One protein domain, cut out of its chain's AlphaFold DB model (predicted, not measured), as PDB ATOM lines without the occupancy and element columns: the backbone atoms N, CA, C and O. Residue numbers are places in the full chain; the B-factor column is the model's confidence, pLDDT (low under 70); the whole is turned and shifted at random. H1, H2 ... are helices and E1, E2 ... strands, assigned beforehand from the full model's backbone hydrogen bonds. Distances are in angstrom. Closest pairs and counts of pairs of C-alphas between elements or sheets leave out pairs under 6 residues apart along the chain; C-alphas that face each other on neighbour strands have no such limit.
ATOM      1  N   ASP A   7       3.503 -21.014  39.391       79.62
ATOM      2  CA  ASP A   7       3.171 -19.597  39.501       79.62
ATOM      3  C   ASP A   7       1.797 -19.338  38.862       79.62
ATOM      4  O   ASP A   7       0.976 -18.630  39.449       79.62
ATOM      5  N   ALA A   8       1.474 -20.010  37.753       82.62
ATOM      6  CA  ALA A   8       0.124 -19.994  37.188       82.62
ATOM      7  C   ALA A   8      -0.927 -20.606  38.136       82.62
ATOM      8  O   ALA A   8      -1.980 -20.001  38.334       82.62
ATOM      9  N   GLU A   9      -0.642 -21.742  38.783       83.25
ATOM     10  CA  GLU A   9      -1.550 -22.357  39.770       83.25
ATOM     11  C   GLU A   9      -1.774 -21.470  41.003       83.25
ATOM     12  O   GLU A   9      -2.895 -21.372  41.503       83.25
ATOM     13  N   ILE A  10      -0.729 -20.794  41.489       85.62
ATOM     14  CA  ILE A  10      -0.828 -19.841  42.600       85.62
ATOM     15  C   ILE A  10      -1.687 -18.648  42.185       85.62
ATOM     16  O   ILE A  10      -2.554 -18.224  42.950       85.62
ATOM     17  N   VAL A  11      -1.474 -18.098  40.985       88.25
ATOM     18  CA  VAL A  11      -2.312 -17.014  40.456       88.25
ATOM     19  C   VAL A  11      -3.762 -17.478  40.328       88.25
ATOM     20  O   VAL A  11      -4.659 -16.732  40.715       88.25
ATOM     21  N   ASP A  12      -4.013 -18.694  39.851       87.75
ATOM     22  CA  ASP A  12      -5.363 -19.251  39.757       87.75
ATOM     23  C   ASP A  12      -6.000 -19.471  41.134       87.75
ATOM     24  O   ASP A  12      -7.170 -19.133  41.326       87.75
ATOM     25  N   ALA A  13      -5.248 -19.946  42.126       86.00
ATOM     26  CA  ALA A  13      -5.721 -20.035  43.505       86.00
ATOM     27  C   ALA A  13      -6.075 -18.647  44.061       86.00
ATOM     28  O   ALA A  13      -7.172 -18.460  44.582       86.00
ATOM     29  N   LEU A  14      -5.214 -17.644  43.857       89.31
ATOM     30  CA  LEU A  14      -5.453 -16.256  44.269       89.31
ATOM     31  C   LEU A  14      -6.652 -15.622  43.550       89.31
ATOM     32  O   LEU A  14      -7.400 -14.860  44.164       89.31
ATOM     33  N   ARG A  15      -6.865 -15.925  42.261       89.12
ATOM     34  CA  ARG A  15      -8.044 -15.483  41.492       89.12
ATOM     35  C   ARG A  15      -9.336 -16.047  42.083       89.12
ATOM     36  O   ARG A  15     -10.345 -15.344  42.128       89.12
ATOM     37  N   ASN A  16      -9.293 -17.299  42.532       86.12
ATOM     38  CA  ASN A  16     -10.441 -18.011  43.088       86.12
ATOM     39  C   ASN A  16     -10.603 -17.820  44.605       86.12
ATOM     40  O   ASN A  16     -11.625 -18.212  45.171       86.12
ATOM     41  N   ASP A  17      -9.642 -17.181  45.271       86.44
ATOM     42  CA  ASP A  17      -9.712 -16.907  46.698       86.44
ATOM     43  C   ASP A  17     -10.647 -15.725  46.993       86.44
ATOM     44  O   ASP A  17     -10.296 -14.538  46.946       86.44
ATOM     45  N   HIS A  18     -11.887 -16.073  47.331       85.62
ATOM     46  CA  HIS A  18     -12.927 -15.110  47.664       85.62
ATOM     47  C   HIS A  18     -12.616 -14.279  48.917       85.62
ATOM     48  O   HIS A  18     -13.192 -13.196  49.062       85.62
ATOM     49  N   SER A  19     -11.712 -14.722  49.801       80.81
ATOM     50  CA  SER A  19     -11.330 -13.939  50.983       80.81
ATOM     51  C   SER A  19     -10.632 -12.634  50.587       80.81
ATOM     52  O   SER A  19     -10.963 -11.570  51.120       80.81
ATOM     53  N   PHE A  20      -9.776 -12.690  49.563       87.56
ATOM     54  CA  PHE A  20      -9.132 -11.520  48.981       87.56
ATOM     55  C   PHE A  20      -9.994 -10.852  47.911       87.56
ATOM     56  O   PHE A  20     -10.042  -9.624  47.868       87.56
ATOM     57  N   SER A  21     -10.713 -11.605  47.070       86.94
ATOM     58  CA  SER A  21     -11.544 -11.037  45.989       86.94
ATOM     59  C   SER A  21     -10.770 -10.038  45.103       86.94
ATOM     60  O   SER A  21     -11.193  -8.889  44.914       86.94
ATOM     61  N   PHE A  22      -9.599 -10.447  44.608       90.81
ATOM     62  CA  PHE A  22      -8.740  -9.595  43.785       90.81
ATOM     63  C   PHE A  22      -9.423  -9.129  42.492       90.81
ATOM     64  O   PHE A  22     -10.276  -9.804  41.917       90.81
ATOM     65  N   LYS A  23      -8.991  -7.968  41.995       87.88
ATOM     66  CA  LYS A  23      -9.234  -7.531  40.621       87.88
ATOM     67  C   LYS A  23      -7.966  -7.695  39.805       87.88
ATOM     68  O   LYS A  23      -6.901  -7.212  40.189       87.88
ATOM     69  N   GLU A  24      -8.110  -8.328  38.656       87.00
ATOM     70  CA  GLU A  24      -6.995  -8.586  37.764       87.00
ATOM     71  C   GLU A  24      -6.686  -7.390  36.859       87.00
ATOM     72  O   GLU A  24      -7.572  -6.703  36.348       87.00
ATOM     73  N   THR A  25      -5.394  -7.148  36.668       83.94
ATOM     74  CA  THR A  25      -4.829  -6.262  35.648       83.94
ATOM     75  C   THR A  25      -3.698  -7.008  34.938       83.94
ATOM     76  O   THR A  25      -3.270  -8.050  35.419       83.94
ATOM     77  N   SER A  26      -3.155  -6.475  33.842       77.19
ATOM     78  CA  SER A  26      -2.189  -7.202  32.996       77.19
ATOM     79  C   SER A  26      -0.914  -7.699  33.694       77.19
ATOM     80  O   SER A  26      -0.269  -8.593  33.166       77.19
ATOM     81  N   LYS A  27      -0.525  -7.130  34.846       86.62
ATOM     82  CA  LYS A  27       0.712  -7.506  35.563       86.62
ATOM     83  C   LYS A  27       0.517  -7.862  37.040       86.62
ATOM     84  O   LYS A  27       1.429  -8.408  37.661       86.62
ATOM     85  N   VAL A  28      -0.633  -7.525  37.628       90.88
ATOM     86  CA  VAL A  28      -0.888  -7.681  39.069       90.88
ATOM     87  C   VAL A  28      -2.340  -8.066  39.342       90.88
ATOM     88  O   VAL A  28      -3.260  -7.558  38.689       90.88
ATOM     89  N   LEU A  29      -2.544  -8.891  40.367       91.19
ATOM     90  CA  LEU A  29      -3.816  -9.009  41.073       91.19
ATOM     91  C   LEU A  29      -3.821  -7.944  42.173       91.19
ATOM     92  O   LEU A  29      -2.922  -7.915  43.010       91.19
ATOM     93  N   ARG A  30      -4.786  -7.020  42.157       90.81
ATOM     94  CA  ARG A  30      -4.808  -5.851  43.055       90.81
ATOM     95  C   ARG A  30      -6.200  -5.540  43.584       90.81
ATOM     96  O   ARG A  30      -7.183  -6.127  43.142       90.81
ATOM     97  N   TYR A  31      -6.290  -4.593  44.517       89.19
ATOM     98  CA  TYR A  31      -7.535  -4.233  45.212       89.19
ATOM     99  C   TYR A  31      -8.177  -5.387  45.988       89.19
ATOM    100  O   TYR A  31      -9.386  -5.354  46.243       89.19
ATOM    101  N   GLY A  32      -7.387  -6.390  46.370       88.69
ATOM    102  CA  GLY A  32      -7.876  -7.441  47.243       88.69
ATOM    103  C   GLY A  32      -8.155  -6.884  48.640       88.69
ATOM    104  O   GLY A  32      -7.585  -5.872  49.063       88.69
ATOM    105  N   ARG A  33      -9.071  -7.527  49.351       90.31
ATOM    106  CA  ARG A  33      -9.470  -7.188  50.710       90.31
ATOM    107  C   ARG A  33      -8.412  -7.683  51.693       90.31
ATOM    108  O   ARG A  33      -8.149  -8.873  51.773       90.31
ATOM    109  N   CYS A  34      -7.806  -6.760  52.432       85.12
ATOM    110  CA  CYS A  34      -6.808  -7.073  53.447       85.12
ATOM    111  C   CYS A  34      -7.453  -7.818  54.631       85.12
ATOM    112  O   CYS A  34      -8.416  -7.284  55.187       85.12
ATOM    113  N   PRO A  35      -6.926  -8.978  55.065       81.50
ATOM    114  CA  PRO A  35      -7.437  -9.706  56.228       81.50
ATOM    115  C   PRO A  35      -7.342  -8.916  57.539       81.50
ATOM    116  O   PRO A  35      -8.190  -9.073  58.411       81.50
ATOM    117  N   GLU A  36      -6.348  -8.032  57.667       81.50
ATOM    118  CA  GLU A  36      -6.133  -7.251  58.889       81.50
ATOM    119  C   GLU A  36      -6.942  -5.951  58.914       81.50
ATOM    120  O   GLU A  36      -7.763  -5.732  59.803       81.50
ATOM    121  N   CYS A  37      -6.735  -5.065  57.934       78.50
ATOM    122  CA  CYS A  37      -7.375  -3.745  57.946       78.50
ATOM    123  C   CYS A  37      -8.731  -3.710  57.231       78.50
ATOM    124  O   CYS A  37      -9.409  -2.680  57.240       78.50
ATOM    125  N   ASN A  38      -9.134  -4.816  56.597       83.31
ATOM    126  CA  ASN A  38     -10.407  -4.985  55.897       83.31
ATOM    127  C   ASN A  38     -10.627  -4.048  54.686       83.31
ATOM    128  O   ASN A  38     -11.729  -4.001  54.129       83.31
ATOM    129  N   ARG A  39      -9.597  -3.295  54.268       86.00
ATOM    130  CA  ARG A  39      -9.617  -2.376  53.115       86.00
ATOM    131  C   ARG A  39      -9.210  -3.095  51.828       86.00
ATOM    132  O   ARG A  39      -8.513  -4.102  51.866       86.00
ATOM    133  N   LYS A  40      -9.622  -2.561  50.675       90.56
ATOM    134  CA  LYS A  40      -9.253  -3.070  49.339       90.56
ATOM    135  C   LYS A  40      -7.869  -2.577  48.916       90.56
ATOM    136  O   LYS A  40      -7.759  -1.728  48.035       90.56
ATOM    137  N   SER A  41      -6.842  -3.056  49.600       88.62
ATOM    138  CA  SER A  41      -5.480  -2.523  49.516       88.62
ATOM    139  C   SER A  41      -4.399  -3.590  49.374       88.62
ATOM    140  O   SER A  41      -3.231  -3.223  49.363       88.62
ATOM    141  N   VAL A  42      -4.738  -4.884  49.292       92.00
ATOM    142  CA  VAL A  42      -3.717  -5.910  49.030       92.00
ATOM    143  C   VAL A  42      -3.529  -6.168  47.542       92.00
ATOM    144  O   VAL A  42      -4.469  -6.042  46.742       92.00
ATOM    145  N   TRP A  43      -2.309  -6.555  47.179       91.81
ATOM    146  CA  TRP A  43      -1.945  -6.933  45.820       91.81
ATOM    147  C   TRP A  43      -0.786  -7.936  45.771       91.81
ATOM    148  O   TRP A  43      -0.122  -8.204  46.774       91.81
ATOM    149  N   VAL A  44      -0.581  -8.510  44.583       92.12
ATOM    150  CA  VAL A  44       0.457  -9.495  44.248       92.12
ATOM    151  C   VAL A  44       0.760  -9.451  42.742       92.12
ATOM    152  O   VAL A  44      -0.111  -9.132  41.929       92.12
ATOM    153  N   LYS A  45       2.011  -9.723  42.346       89.56
ATOM    154  CA  LYS A  45       2.425  -9.794  40.930       89.56
ATOM    155  C   LYS A  45       1.995 -11.119  40.305       89.56
ATOM    156  O   LYS A  45       2.113 -12.145  40.958       89.56
ATOM    157  N   ILE A  46       1.567 -11.093  39.043       87.31
ATOM    158  CA  ILE A  46       1.156 -12.307  38.313       87.31
ATOM    159  C   ILE A  46       2.376 -13.139  37.898       87.31
ATOM    160  O   ILE A  46       2.384 -14.337  38.115       87.31
ATOM    161  N   GLU A  47       3.428 -12.515  37.359       79.38
ATOM    162  CA  GLU A  47       4.608 -13.245  36.848       79.38
ATOM    163  C   GLU A  47       5.443 -13.938  37.935       79.38
ATOM    164  O   GLU A  47       6.181 -14.862  37.630       79.38
ATOM    165  N   LYS A  48       5.387 -13.449  39.181       79.31
ATOM    166  CA  LYS A  48       6.105 -14.007  40.340       79.31
ATOM    167  C   LYS A  48       5.262 -13.807  41.602       79.31
ATOM    168  O   LYS A  48       5.525 -12.871  42.373       79.31
ATOM    169  N   PRO A  49       4.218 -14.620  41.817       84.19
ATOM    170  CA  PRO A  49       3.254 -14.445  42.893       84.19
ATOM    171  C   PRO A  49       3.804 -14.991  44.219       84.19
ATOM    172  O   PRO A  49       3.211 -15.863  44.839       84.19
ATOM    173  N   GLY A  50       4.964 -14.519  44.679       76.00
ATOM    174  CA  GLY A  50       5.598 -15.066  45.890       76.00
ATOM    175  C   GLY A  50       4.973 -14.581  47.205       76.00
ATOM    176  O   GLY A  50       5.069 -15.242  48.241       76.00
ATOM    177  N   ARG A  51       4.351 -13.397  47.194       84.69
ATOM    178  CA  ARG A  51       3.913 -12.709  48.413       84.69
ATOM    179  C   ARG A  51       2.773 -11.738  48.131       84.69
ATOM    180  O   ARG A  51       2.854 -10.944  47.196       84.69
ATOM    181  N   VAL A  52       1.756 -11.784  48.982       86.44
ATOM    182  CA  VAL A  52       0.658 -10.819  49.045       86.44
ATOM    183  C   VAL A  52       1.006  -9.770  50.096       86.44
ATOM    184  O   VAL A  52       1.519 -10.100  51.169       86.44
ATOM    185  N   PHE A  53       0.759  -8.497  49.805       88.81
ATOM    186  CA  PHE A  53       1.006  -7.423  50.767       88.81
ATOM    187  C   PHE A  53       0.045  -6.254  50.600       88.81
ATOM    188  O   PHE A  53      -0.548  -6.057  49.540       88.81
ATOM    189  N   CYS A  54      -0.137  -5.509  51.689       86.94
ATOM    190  CA  CYS A  54      -1.022  -4.357  51.784       86.94
ATOM    191  C   CYS A  54      -0.280  -3.048  51.462       86.94
ATOM    192  O   CYS A  54       0.768  -2.779  52.041       86.94
ATOM    193  N   ASP A  55      -0.868  -2.189  50.622       86.44
ATOM    194  CA  ASP A  55      -0.321  -0.870  50.241       86.44
ATOM    195  C   ASP A  55      -0.222   0.134  51.402       86.44
ATOM    196  O   ASP A  55       0.440   1.164  51.302       86.44
ATOM    197  N   HIS A  56      -0.895  -0.135  52.520       78.06
ATOM    198  CA  HIS A  56      -0.868   0.718  53.703       78.06
ATOM    199  C   HIS A  56       0.222   0.264  54.679       78.06
ATOM    200  O   HIS A  56      -0.079  -0.223  55.773       78.06
ATOM    201  N   THR A  57       1.483   0.425  54.281       65.88
ATOM    202  CA  THR A  57       2.655   0.016  55.073       65.88
ATOM    203  C   THR A  57       2.688   0.667  56.454       65.88
ATOM    204  O   THR A  57       2.954  -0.016  57.435       65.88
ATOM    205  N   ASP A  58       2.305   1.941  56.553       55.12
ATOM    206  CA  ASP A  58       2.439   2.717  57.795       55.12
ATOM    207  C   ASP A  58       1.295   2.484  58.799       55.12
ATOM    208  O   ASP A  58       1.393   2.880  59.956       55.12
ATOM    209  N   SER A  59       0.182   1.876  58.368       60.12
ATOM    210  CA  SER A  59      -1.022   1.704  59.209       60.12
ATOM    211  C   SER A  59      -1.569   0.278  59.291       60.12
ATOM    212  O   SER A  59      -2.434   0.016  60.121       60.12
ATOM    213  N   CYS A  60      -1.095  -0.646  58.453       77.56
ATOM    214  CA  CYS A  60      -1.485  -2.055  58.482       77.56
ATOM    215  C   CYS A  60      -0.263  -2.959  58.337       77.56
ATOM    216  O   CYS A  60      -0.042  -3.806  59.186       77.56
ATOM    217  N   GLY A  61       0.537  -2.776  57.283       72.62
ATOM    218  CA  GLY A  61       1.765  -3.556  57.092       72.62
ATOM    219  C   GLY A  61       1.570  -5.055  56.815       72.62
ATOM    220  O   GLY A  61       2.565  -5.771  56.744       72.62
ATOM    221  N   TYR A  62       0.331  -5.536  56.625       77.94
ATOM    222  CA  TYR A  62       0.046  -6.947  56.341       77.94
ATOM    223  C   TYR A  62       0.869  -7.471  55.158       77.94
ATOM    224  O   TYR A  62       0.853  -6.900  54.059       77.94
ATOM    225  N   THR A  63       1.542  -8.598  55.383       77.44
ATOM    226  CA  THR A  63       2.263  -9.361  54.368       77.44
ATOM    227  C   THR A  63       2.134 -10.851  54.649       77.44
ATOM    228  O   THR A  63       2.302 -11.291  55.783       77.44
ATOM    229  N   GLU A  64       1.877 -11.639  53.610       78.56
ATOM    230  CA  GLU A  64       1.810 -13.092  53.715       78.56
ATOM    231  C   GLU A  64       2.381 -13.748  52.454       78.56
ATOM    232  O   GLU A  64       2.213 -13.247  51.341       78.56
ATOM    233  N   THR A  65       3.121 -14.847  52.615       78.62
ATOM    234  CA  THR A  65       3.682 -15.587  51.476       78.62
ATOM    235  C   THR A  65       2.618 -16.492  50.869       78.62
ATOM    236  O   THR A  65       1.781 -17.047  51.579       78.62
ATOM    237  N   THR A  66       2.655 -16.705  49.557       79.94
ATOM    238  CA  THR A  66       1.700 -17.612  48.895       79.94
ATOM    239  C   THR A  66       1.873 -19.067  49.320       79.94
ATOM    240  O   THR A  66       0.903 -19.817  49.345       79.94
ATOM    241  N   ARG A  67       3.067 -19.430  49.798       74.25
ATOM    242  CA  ARG A  67       3.340 -20.696  50.492       74.25
ATOM    243  C   ARG A  67       2.569 -20.866  51.804       74.25
ATOM    244  O   ARG A  67       2.228 -21.992  52.149       74.25
ATOM    245  N   SER A  68       2.322 -19.778  52.536       70.50
ATOM    246  CA  SER A  68       1.482 -19.784  53.746       70.50
ATOM    247  C   SER A  68       0.002 -19.898  53.388       70.50
ATOM    248  O   SER A  68      -0.718 -20.675  54.008       70.50
ATOM    249  N   LEU A  69      -0.428 -19.166  52.354       74.94
ATOM    250  CA  LEU A  69      -1.826 -19.124  51.916       74.94
ATOM    251  C   LEU A  69      -2.300 -20.446  51.297       74.94
ATOM    252  O   LEU A  69      -3.408 -20.893  51.585       74.94
ATOM    253  N   TYR A  70      -1.462 -21.082  50.473       79.81
ATOM    254  CA  TYR A  70      -1.813 -22.292  49.721       79.81
ATOM    255  C   TYR A  70      -0.762 -23.390  49.922       79.81
ATOM    256  O   TYR A  70      -0.057 -23.749  48.978       79.81
ATOM    257  N   PRO A  71      -0.623 -23.935  51.144       67.12
ATOM    258  CA  PRO A  71       0.410 -24.920  51.454       67.12
ATOM    259  C   PRO A  71       0.312 -26.173  50.572       67.12
ATOM    260  O   PRO A  71       1.346 -26.716  50.193       67.12
ATOM    261  N   ASP A  72      -0.899 -26.568  50.168       67.50
ATOM    262  CA  ASP A  72      -1.147 -27.733  49.310       67.50
ATOM    263  C   ASP A  72      -0.474 -27.616  47.929       67.50
ATOM    264  O   ASP A  72      -0.041 -28.619  47.362       67.50
ATOM    265  N   LEU A  73      -0.296 -26.390  47.410       72.56
ATOM    266  CA  LEU A  73       0.423 -26.134  46.151       72.56
ATOM    267  C   LEU A  73       1.944 -26.301  46.279       72.56
ATOM    268  O   LEU A  73       2.663 -26.211  45.283       72.56
ATOM    269  N   TYR A  74       2.447 -26.551  47.486       68.50
ATOM    270  CA  TYR A  74       3.861 -26.782  47.791       68.50
ATOM    271  C   TYR A  74       4.088 -28.167  48.420       68.50
ATOM    272  O   TYR A  74       5.083 -28.382  49.121       68.50
ATOM    273  N   GLU A  75       3.157 -29.099  48.205       70.56
ATOM    274  CA  GLU A  75       3.180 -30.457  48.752       70.56
ATOM    275  C   GLU A  75       2.936 -31.519  47.658       70.56
ATOM    276  O   GLU A  75       2.562 -31.205  46.527       70.56
TER     277      GLU A  75
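Overview. This is residues 7 to 75 of the 908 residues of an uncharacterized protein of Endozoicomonas montiporae (UniProt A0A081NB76). A small, twisted sheet of four antiparallel strands, E1 to E4, makes the core, with helix H1 on one face of it; after the last strand the chain goes into two one-turn helices, H2 and H3, which lie near H1. The link between E3 and E4 and the last printed residue mark the two ends of the longest axis. The printed part has 69 residues, with three named helices and four named strands in the order H1, E1, E2, E3, E4, H2, H3, and the class is mixed, helices and strands. The sheet's order is E1, E2, E3, E4, a meander, each strand the antiparallel neighbour of the one before. The whole is compact, with a radius of gyration of the C-alphas of 11.1 A and spans of 33 by 25 by 19 A.

Along the chain. H1 is residues 7 to 16, 14.2 A from first to last C-alpha; it begins at C-alpha 7 at (3.171, -19.597, 39.501). E1 is residues 28 to 33, 14.5 A long, and begins at C-alpha 28 at (-0.888, -7.681, 39.069). E2 is residues 40 to 45, 15.9 A long. E3 is residues 51 to 54, 10.3 A long, and E4 is residues 63 to 65, 7.0 A long. H2 is residues 66 to 69, 4.9 A long, and H3 is residues 71 to 74, 5.4 A long, ending at C-alpha 74 at (3.861, -26.782, 47.791).

Arrangement. In the sheet, E1 and E4 are edge strands and E2 and E3 are inner ones; from edge to edge the strands' lines turn by 57 degrees. E1 and E2 form a hairpin, antiparallel at 153 degrees, with N 29 and O 44 at 2.9 A and N 41 and O 32 at 3.0 A, within hydrogen-bond range. E2 and E3 form a hairpin, antiparallel at 153 degrees, with N 43 and O 53 at 3.0 A. E3 and E4 form a hairpin, antiparallel at 167 degrees, with N 52 and O 64 at 2.8 A. The pairing of E3 is staggered: residues 51 to 53 pair with E4 and residues 53 to 54 with E2. Residues 23 to 24 pair, antiparallel, with residues 29 to 30 of E1. H1 is on the sheet at a height over the sheet of 10.2 A, over E2 and, only just, over E1, on which 3 of its C-alphas fall. On the local plane H1 and E2 stand at 12 degrees, and H1 runs along the strands. The closest C-alphas of H1 and E1 are those of Arg 15 and Leu 29, 7.7 A apart. H2 only grazes the sheet with residues 66 to 69; the closest C-alphas of E3 and H2 are those of Arg 51 and Thr 66, 5.4 A apart. H1 is close to H2 but not clearly touching, with the closest C-alphas, of Ile 10 and Thr 66, 7.1 A apart. H1 and H3 are likewise close but not clearly touching, at Ile 10 and Leu 73, whose C-alphas are 7.3 A apart. H2 and H3 are close but not clearly touching too, the C-alphas of Arg 67 and Tyr 74 being the closest at 6.7 A. H3 is not on the sheet, and it is apart from E1, E2, E3 and E4. Every O i to N i+4 pair of H1 is within hydrogen-bond range; H2 and H3 are too short for such a pair, and each has its 1 pair of O i and N i+3 within range.

Size, cuts and confidence. The two C-alphas farthest apart are those of Asp 58 and Glu 75, 34.4 A. The printed part has no cut. The link from H1 to E1, 11 residues, is long; those from E1 to E2 and from E3 to E4 are short, and those from E2 to E3, E4 to H2 and H2 to H3 are tight. The mean pLDDT of the printed part is 82.1, and it is under 70 at residues 57 to 59, 71 to 72 and 74.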